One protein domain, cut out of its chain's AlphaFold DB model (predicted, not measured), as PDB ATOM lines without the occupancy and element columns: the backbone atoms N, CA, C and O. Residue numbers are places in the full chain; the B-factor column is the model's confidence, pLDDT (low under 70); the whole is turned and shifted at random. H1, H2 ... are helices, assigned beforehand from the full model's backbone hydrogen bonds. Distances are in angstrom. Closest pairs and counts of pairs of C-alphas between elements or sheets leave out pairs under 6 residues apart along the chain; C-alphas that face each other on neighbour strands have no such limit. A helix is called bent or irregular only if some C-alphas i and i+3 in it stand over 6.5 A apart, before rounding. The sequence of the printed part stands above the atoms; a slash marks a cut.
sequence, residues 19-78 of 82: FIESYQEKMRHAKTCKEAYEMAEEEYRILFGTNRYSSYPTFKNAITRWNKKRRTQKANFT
ATOM      1  N   PHE A  19     141.894 182.645 149.397       91.75
ATOM      2  CA  PHE A  19     142.971 183.555 149.797       91.75
ATOM      3  C   PHE A  19     143.841 182.952 150.914       91.75
ATOM      4  O   PHE A  19     145.066 183.052 150.880       91.75
ATOM      5  N   ILE A  20     143.226 182.306 151.915       91.69
ATOM      6  CA  ILE A  20     143.961 181.639 153.001       91.69
ATOM      7  C   ILE A  20     144.773 180.451 152.468       91.69
ATOM      8  O   ILE A  20     145.871 180.205 152.965       91.69
ATOM      9  N   GLU A  21     144.267 179.731 151.469       90.44
ATOM     10  CA  GLU A  21     145.015 178.667 150.789       90.44
ATOM     11  C   GLU A  21     146.249 179.222 150.067       90.44
ATOM     12  O   GLU A  21     147.350 178.743 150.331       90.44
ATOM     13  N   SER A  22     146.104 180.293 149.277       91.50
ATOM     14  CA  SER A  22     147.249 180.965 148.635       91.50
ATOM     15  C   SER A  22     148.284 181.429 149.667       91.50
ATOM     16  O   SER A  22     149.475 181.145 149.538       91.50
ATOM     17  N   TYR A  23     147.840 182.032 150.774       93.44
ATOM     18  CA  TYR A  23     148.724 182.375 151.889       93.44
ATOM     19  C   TYR A  23     149.498 181.159 152.436       93.44
ATOM     20  O   TYR A  23     150.698 181.260 152.693       93.44
ATOM     21  N   GLN A  24     148.847 180.002 152.602       91.75
ATOM     22  CA  GLN A  24     149.504 178.775 153.073       91.75
ATOM     23  C   GLN A  24     150.538 178.242 152.077       91.75
ATOM     24  O   GLN A  24     151.550 177.678 152.497       91.75
ATOM     25  N   GLU A  25     150.320 178.432 150.779       92.25
ATOM     26  CA  GLU A  25     151.314 178.112 149.755       92.25
ATOM     27  C   GLU A  25     152.523 179.050 149.863       92.25
ATOM     28  O   GLU A  25     153.662 178.581 149.925       92.25
ATOM     29  N   LYS A  26     152.295 180.364 150.001       92.56
ATOM     30  CA  LYS A  26     153.372 181.354 150.175       92.56
ATOM     31  C   LYS A  26     154.146 181.173 151.482       92.56
ATOM     32  O   LYS A  26     155.344 181.449 151.512       92.56
ATOM     33  N   MET A  27     153.526 180.640 152.539       93.38
ATOM     34  CA  MET A  27     154.222 180.301 153.792       93.38
ATOM     35  C   MET A  27     155.387 179.322 153.600       93.38
ATOM     36  O   MET A  27     156.296 179.320 154.420       93.38
ATOM     37  N   ARG A  28     155.387 178.499 152.542       91.25
ATOM     38  CA  ARG A  28     156.505 177.585 152.245       91.25
ATOM     39  C   ARG A  28     157.764 178.312 151.774       91.25
ATOM     40  O   ARG A  28     158.850 177.751 151.856       91.25
ATOM     41  N   HIS A  29     157.600 179.529 151.269       90.25
ATOM     42  CA  HIS A  29     158.667 180.340 150.686       90.25
ATOM     43  C   HIS A  29     159.001 181.570 151.540       90.25
ATOM     44  O   HIS A  29     160.103 182.100 151.438       90.25
ATOM     45  N   ALA A  30     158.072 182.010 152.391       93.44
ATOM     46  CA  ALA A  30     158.254 183.142 153.290       93.44
ATOM     47  C   ALA A  30     159.089 182.781 154.521       93.44
ATOM     48  O   ALA A  30     158.952 181.689 155.077       93.44
ATOM     49  N   LYS A  31     159.851 183.746 155.045       91.75
ATOM     50  CA  LYS A  31     160.516 183.604 156.350       91.75
ATOM     51  C   LYS A  31     159.570 183.913 157.504       91.75
ATOM     52  O   LYS A  31     159.739 183.391 158.604       91.75
ATOM     53  N   THR A  32     158.574 184.769 157.273       94.12
ATOM     54  CA  THR A  32     157.599 185.159 158.297       94.12
ATOM     55  C   THR A  32     156.161 185.069 157.799       94.12
ATOM     56  O   THR A  32     155.872 185.201 156.614       94.12
ATOM     57  N   CYS A  33     155.219 184.912 158.730       91.75
ATOM     58  CA  CYS A  33     153.791 184.953 158.412       91.75
ATOM     59  C   CYS A  33     153.363 186.301 157.807       91.75
ATOM     60  O   CYS A  33     152.462 186.344 156.976       91.75
ATOM     61  N   LYS A  34     153.998 187.409 158.208       93.56
ATOM     62  CA  LYS A  34     153.705 188.724 157.628       93.56
ATOM     63  C   LYS A  34     154.135 188.776 156.160       93.56
ATOM     64  O   LYS A  34     153.349 189.187 155.321       93.56
ATOM     65  N   GLU A  35     155.326 188.277 155.861       94.25
ATOM     66  CA  GLU A  35     155.863 188.210 154.500       94.25
ATOM     67  C   GLU A  35     155.024 187.287 153.600       94.25
ATOM     68  O   GLU A  35     154.700 187.645 152.474       94.25
ATOM     69  N   ALA A  36     154.572 186.135 154.112       94.81
ATOM     70  CA  ALA A  36     153.638 185.265 153.387       94.81
ATOM     71  C   ALA A  36     152.315 185.972 153.057       94.81
ATOM     72  O   ALA A  36     151.760 185.780 151.976       94.81
ATOM     73  N   TYR A  37     151.808 186.787 153.986       94.62
ATOM     74  CA  TYR A  37     150.623 187.606 153.761       94.62
ATOM     75  C   TYR A  37     150.874 188.683 152.710       94.62
ATOM     76  O   TYR A  37     150.058 188.818 151.810       94.62
ATOM     77  N   GLU A  38     151.989 189.409 152.796       94.50
ATOM     78  CA  GLU A  38     152.349 190.449 151.829       94.50
ATOM     79  C   GLU A  38     152.497 189.862 150.419       94.50
ATOM     80  O   GLU A  38     151.973 190.434 149.472       94.50
ATOM     81  N   MET A  39     153.090 188.671 150.277       94.12
ATOM     82  CA  MET A  39     153.162 187.968 148.991       94.12
ATOM     83  C   MET A  39     151.786 187.566 148.436       94.12
ATOM     84  O   MET A  39     151.565 187.653 147.230       94.12
ATOM     85  N   ALA A  40     150.866 187.111 149.291       93.19
ATOM     86  CA  ALA A  40     149.511 186.738 148.875       93.19
ATOM     87  C   ALA A  40     148.636 187.968 148.556       93.19
ATOM     88  O   ALA A  40     147.850 187.947 147.611       93.19
ATOM     89  N   GLU A  41     148.786 189.050 149.324       93.62
ATOM     90  CA  GLU A  41     148.185 190.359 149.043       93.62
ATOM     91  C   GLU A  41     148.686 190.928 147.726       93.62
ATOM     92  O   GLU A  41     147.882 191.415 146.944       93.62
ATOM     93  N   GLU A  42     149.989 190.845 147.465       92.88
ATOM     94  CA  GLU A  42     150.572 191.351 146.229       92.88
ATOM     95  C   GLU A  42     150.006 190.615 145.015       92.88
ATOM     96  O   GLU A  42     149.558 191.246 144.061       92.88
ATOM     97  N   GLU A  43     149.931 189.285 145.082       90.31
ATOM     98  CA  GLU A  43     149.299 188.467 144.047       90.31
ATOM     99  C   GLU A  43     147.822 188.841 143.854       90.31
ATOM    100  O   GLU A  43     147.363 189.015 142.725       90.31
ATOM    101  N   TYR A  44     147.075 189.040 144.941       91.62
ATOM    102  CA  TYR A  44     145.682 189.478 144.863       91.62
ATOM    103  C   TYR A  44     145.554 190.883 144.255       91.62
ATOM    104  O   TYR A  44     144.707 191.116 143.395       91.62
ATOM    105  N   ARG A  45     146.422 191.814 144.644       91.00
ATOM    106  CA  ARG A  45     146.439 193.189 144.142       91.00
ATOM    107  C   ARG A  45     146.777 193.245 142.658       91.00
ATOM    108  O   ARG A  45     146.126 193.987 141.932       91.00
ATOM    109  N   ILE A  46     147.725 192.429 142.195       89.81
ATOM    110  CA  ILE A  46     148.056 192.290 140.769       89.81
ATOM    111  C   ILE A  46     146.836 191.801 139.975       89.81
ATOM    112  O   ILE A  46     146.588 192.273 138.868       89.81
ATOM    113  N   LEU A  47     146.055 190.877 140.539       87.56
ATOM    114  CA  LEU A  47     144.920 190.257 139.853       87.56
ATOM    115  C   LEU A  47     143.630 191.088 139.894       87.56
ATOM    116  O   LEU A  47     142.845 191.034 138.948       87.56
ATOM    117  N   PHE A  48     143.386 191.830 140.976       87.50
ATOM    118  CA  PHE A  48     142.111 192.517 141.228       87.50
ATOM    119  C   PHE A  48     142.235 194.039 141.367       87.50
ATOM    120  O   PHE A  48     141.223 194.718 141.531       87.50
ATOM    121  N   GLY A  49     143.451 194.587 141.329       88.06
ATOM    122  CA  GLY A  49     143.716 196.024 141.446       88.06
ATOM    123  C   GLY A  49     143.438 196.614 142.832       88.06
ATOM    124  O   GLY A  49     143.442 197.830 142.996       88.06
ATOM    125  N   THR A  50     143.169 195.779 143.838       90.19
ATOM    126  CA  THR A  50     142.839 196.215 145.199       90.19
ATOM    127  C   THR A  50     143.359 195.228 146.231       90.19
ATOM    128  O   THR A  50     143.644 194.079 145.904       90.19
ATOM    129  N   ASN A  51     143.439 195.666 147.481       89.62
ATOM    130  CA  ASN A  51     143.816 194.819 148.600       89.62
ATOM    131  C   ASN A  51     142.604 194.011 149.075       89.62
ATOM    132  O   ASN A  51     141.487 194.523 149.180       89.62
ATOM    133  N   ARG A  52     142.822 192.741 149.408       89.38
ATOM    134  CA  ARG A  52     141.793 191.873 149.982       89.38
ATOM    135  C   ARG A  52     141.487 192.253 151.422       89.38
ATOM    136  O   ARG A  52     140.327 192.247 151.835       89.38
ATOM    137  N   TYR A  53     142.533 192.517 152.198       91.06
ATOM    138  CA  TYR A  53     142.434 192.880 153.605       91.06
ATOM    139  C   TYR A  53     143.091 194.236 153.825       91.06
ATOM    140  O   TYR A  53     144.127 194.542 153.250       91.06
ATOM    141  N   SER A  54     142.512 195.045 154.713       88.56
ATOM    142  CA  SER A  54     143.061 196.370 155.023       88.56
ATOM    143  C   SER A  54     144.451 196.313 155.655       88.56
ATOM    144  O   SER A  54     145.221 197.260 155.547       88.56
ATOM    145  N   SER A  55     144.757 195.229 156.374       90.62
ATOM    146  CA  SER A  55     146.022 195.058 157.078       90.62
ATOM    147  C   SER A  55     146.237 193.607 157.521       90.62
ATOM    148  O   SER A  55     145.290 192.825 157.675       90.62
ATOM    149  N   TYR A  56     147.492 193.270 157.822       90.88
ATOM    150  CA  TYR A  56     147.870 191.960 158.357       90.88
ATOM    151  C   TYR A  56     147.124 191.568 159.656       90.88
ATOM    152  O   TYR A  56     146.679 190.421 159.757       90.88
ATOM    153  N   PRO A  57     146.894 192.463 160.644       93.69
ATOM    154  CA  PRO A  57     146.050 192.156 161.803       93.69
ATOM    155  C   PRO A  57     144.621 191.728 161.440       93.69
ATOM    156  O   PRO A  57     144.104 190.759 162.007       93.69
ATOM    157  N   THR A  58     143.993 192.400 160.469       91.56
ATOM    158  CA  THR A  58     142.656 192.036 159.970       91.56
ATOM    159  C   THR A  58     142.667 190.616 159.404       91.56
ATOM    160  O   THR A  58     141.806 189.795 159.736       91.56
ATOM    161  N   PHE A  59     143.687 190.298 158.611       92.56
ATOM    162  CA  PHE A  59     143.873 188.967 158.049       92.56
ATOM    163  C   PHE A  59     144.130 187.892 159.116       92.56
ATOM    164  O   PHE A  59     143.536 186.813 159.075       92.56
ATOM    165  N   LYS A  60     144.938 188.189 160.138       93.19
ATOM    166  CA  LYS A  60     145.205 187.272 161.258       93.19
ATOM    167  C   LYS A  60     143.917 186.870 161.986       93.19
ATOM    168  O   LYS A  60     143.734 185.699 162.343       93.19
ATOM    169  N   ASN A  61     142.991 187.812 162.161       93.06
ATOM    170  CA  ASN A  61     141.666 187.532 162.716       93.06
ATOM    171  C   ASN A  61     140.839 186.626 161.790       93.06
ATOM    172  O   ASN A  61     140.189 185.692 162.270       93.06
ATOM    173  N   ALA A  62     140.897 186.850 160.474       91.06
ATOM    174  CA  ALA A  62     140.233 186.004 159.484       91.06
ATOM    175  C   ALA A  62     140.763 184.557 159.508       91.06
ATOM    176  O   ALA A  62     139.964 183.626 159.642       91.06
ATOM    177  N   ILE A  63     142.090 184.358 159.507       91.56
ATOM    178  CA  ILE A  63     142.716 183.031 159.666       91.56
ATOM    179  C   ILE A  63     142.264 182.365 160.966       91.56
ATOM    180  O   ILE A  63     141.932 181.180 160.982       91.56
ATOM    181  N   THR A  64     142.252 183.102 162.077       91.62
ATOM    182  CA  THR A  64     141.890 182.539 163.386       91.62
ATOM    183  C   THR A  64     140.456 182.007 163.378       91.62
ATOM    184  O   THR A  64     140.198 180.879 163.810       91.62
ATOM    185  N   ARG A  65     139.520 182.784 162.820       89.94
ATOM    186  CA  ARG A  65     138.120 182.369 162.640       89.94
ATOM    187  C   ARG A  65     138.007 181.159 161.715       89.94
ATOM    188  O   ARG A  65     137.282 180.214 162.030       89.94
ATOM    189  N   TRP A  66     138.756 181.157 160.618       90.25
ATOM    190  CA  TRP A  66     138.791 180.058 159.660       90.25
ATOM    191  C   TRP A  66     139.303 178.751 160.289       90.25
ATOM    192  O   TRP A  66     138.657 177.706 160.187       90.25
ATOM    193  N   ASN A  67     140.390 178.818 161.061       87.88
ATOM    194  CA  ASN A  67     140.932 177.687 161.814       87.88
ATOM    195  C   ASN A  67     139.928 177.149 162.842       87.88
ATOM    196  O   ASN A  67     139.746 175.933 162.951       87.88
ATOM    197  N   LYS A  68     139.233 178.037 163.569       88.50
ATOM    198  CA  LYS A  68     138.175 177.650 164.516       88.50
ATOM    199  C   LYS A  68     137.045 176.906 163.801       88.50
ATOM    200  O   LYS A  68     136.677 175.814 164.229       88.50
ATOM    201  N   LYS A  69     136.569 177.433 162.665       85.06
ATOM    202  CA  LYS A  69     135.530 176.803 161.834       85.06
ATOM    203  C   LYS A  69     135.940 175.393 161.388       85.06
ATOM    204  O   LYS A  69     135.137 174.465 161.479       85.06
ATOM    205  N   ARG A  70     137.191 175.200 160.956       81.62
ATOM    206  CA  ARG A  70     137.711 173.880 160.544       81.62
ATOM    207  C   ARG A  70     137.834 172.899 161.709       81.62
ATOM    208  O   ARG A  70     137.515 171.723 161.540       81.62
ATOM    209  N   ARG A  71     138.262 173.357 162.890       78.75
ATOM    210  CA  ARG A  71     138.341 172.520 164.103       78.75
ATOM    211  C   ARG A  71     136.967 172.010 164.532       78.75
ATOM    212  O   ARG A  71     136.821 170.816 164.776       78.75
ATOM    213  N   THR A  72     135.960 172.882 164.556       76.94
ATOM    214  CA  THR A  72     134.584 172.497 164.903       76.94
ATOM    215  C   THR A  72     134.001 171.506 163.895       76.94
ATOM    216  O   THR A  72     133.405 170.509 164.292       76.94
ATOM    217  N   GLN A  73     134.230 171.716 162.594       72.12
ATOM    218  CA  GLN A  73     133.784 170.774 161.564       72.12
ATOM    219  C   GLN A  73     134.430 169.390 161.712       72.12
ATOM    220  O   GLN A  73     133.724 168.386 161.661       72.12
ATOM    221  N   LYS A  74     135.746 169.327 161.963       67.12
ATOM    222  CA  LYS A  74     136.438 168.056 162.235       67.12
ATOM    223  C   LYS A  74     135.874 167.358 163.474       67.12
ATOM    224  O   LYS A  74     135.578 166.171 163.406       67.12
ATOM    225  N   ALA A  75     135.667 168.087 164.571       69.94
ATOM    226  CA  ALA A  75     135.098 167.526 165.797       69.94
ATOM    227  C   ALA A  75     133.691 166.941 165.576       69.94
ATOM    228  O   ALA A  75     133.385 165.855 166.066       69.94
ATOM    229  N   ASN A  76     132.852 167.627 164.796       67.12
ATOM    230  CA  ASN A  76     131.503 167.160 164.472       67.12
ATOM    231  C   ASN A  76     131.514 165.936 163.545       67.12
ATOM    232  O   ASN A  76     130.683 165.045 163.703       67.12
ATOM    233  N   PHE A  77     132.463 165.860 162.608       67.94
ATOM    234  CA  PHE A  77     132.635 164.689 161.748       67.94
ATOM    235  C   PHE A  77     133.090 163.456 162.540       67.94
ATOM    236  O   PHE A  77     132.524 162.380 162.370       67.94
ATOM    237  N   THR A  78     134.046 163.614 163.460       65.62
ATOM    238  CA  THR A  78     134.514 162.519 164.326       65.62
ATOM    239  C   THR A  78     133.399 161.975 165.224       65.62
ATOM    240  O   THR A  78     133.329 160.770 165.437       65.62
TER     241      THR A  78
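What this domain is: This is residues 19 to 78 of the 82 residues of an uncharacterized protein of Marinifilum flexuosum (UniProt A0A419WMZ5). A short helix, H1, packs crosswise on the first half of a longer one, H2, and together with the beginning of H3 they make a small body, from which the last half of H3 sticks out as a straight arm, residues 67 to 78. After H2 the link of residues 49 to 55 folds back, so that H3 begins near residue 34 in H2 and then runs past the beginning of H1. The printed part has 60 residues with three named helices, in the order H1, H2, H3, and no named strand; the class is all helix. The whole is only just loose, close to compact, with a radius of gyration of the C-alphas of 13.0 A, and its elongated outline spans 40 by 22 by 20 A, the length owed to the arm.

Where its parts are: H1 is residues 19 to 26, 10.6 A from first to last C-alpha, and begins with C-alpha 19 at (142.971, 183.555, 149.797). H2 is residues 33 to 48, 22.1 A long, with C-alpha 33 at (153.791, 184.953, 158.412). H3, the longest helix, is residues 56 to 78 and measures 32.9 A; it ends with C-alpha 78 at (134.514, 162.519, 164.326). No helix is bent or irregular.

How they stand to each other: H1 and H2 touch, with 11 pairs of C-alphas within 8 A. The closest C-alphas of the two are those of Lys 26 and Ala 36, 5.1 A apart. Their lines stand at a steep tilt of 60 degrees, and they run opposite ways. H2 touches H1 with residues 36 to 40 alone. H3 touches no helix. H1 and H3 are close but not clearly touching, their closest C-alphas being those of Ile 20 and Ile 63, 6.9 A apart; their lines are about perpendicular, at 80 degrees. H2 and H3 are also close but not clearly touching: their closest C-alphas are those of Lys 34 and Tyr 56, 6.7 A apart, and their lines are about perpendicular, at 81 degrees. Every O i to N i+4 pair is within hydrogen-bond range in H1, H2 and H3.

The domain as a whole: The two C-alphas farthest apart are those of Gly 49 and Thr 78, at 41.6 A. Without residues 67 to 78 of H3, which stand free, the body of 48 residues spans 24 by 23 by 15 A and has a radius of gyration of 9.9 A. The printed part has no cut. The links from H1 to H2, 6 residues, and from H2 to H3, 7 residues, are short but not tight. The mean pLDDT of the printed part is 88.5, and residues 74 to 78 are under 70.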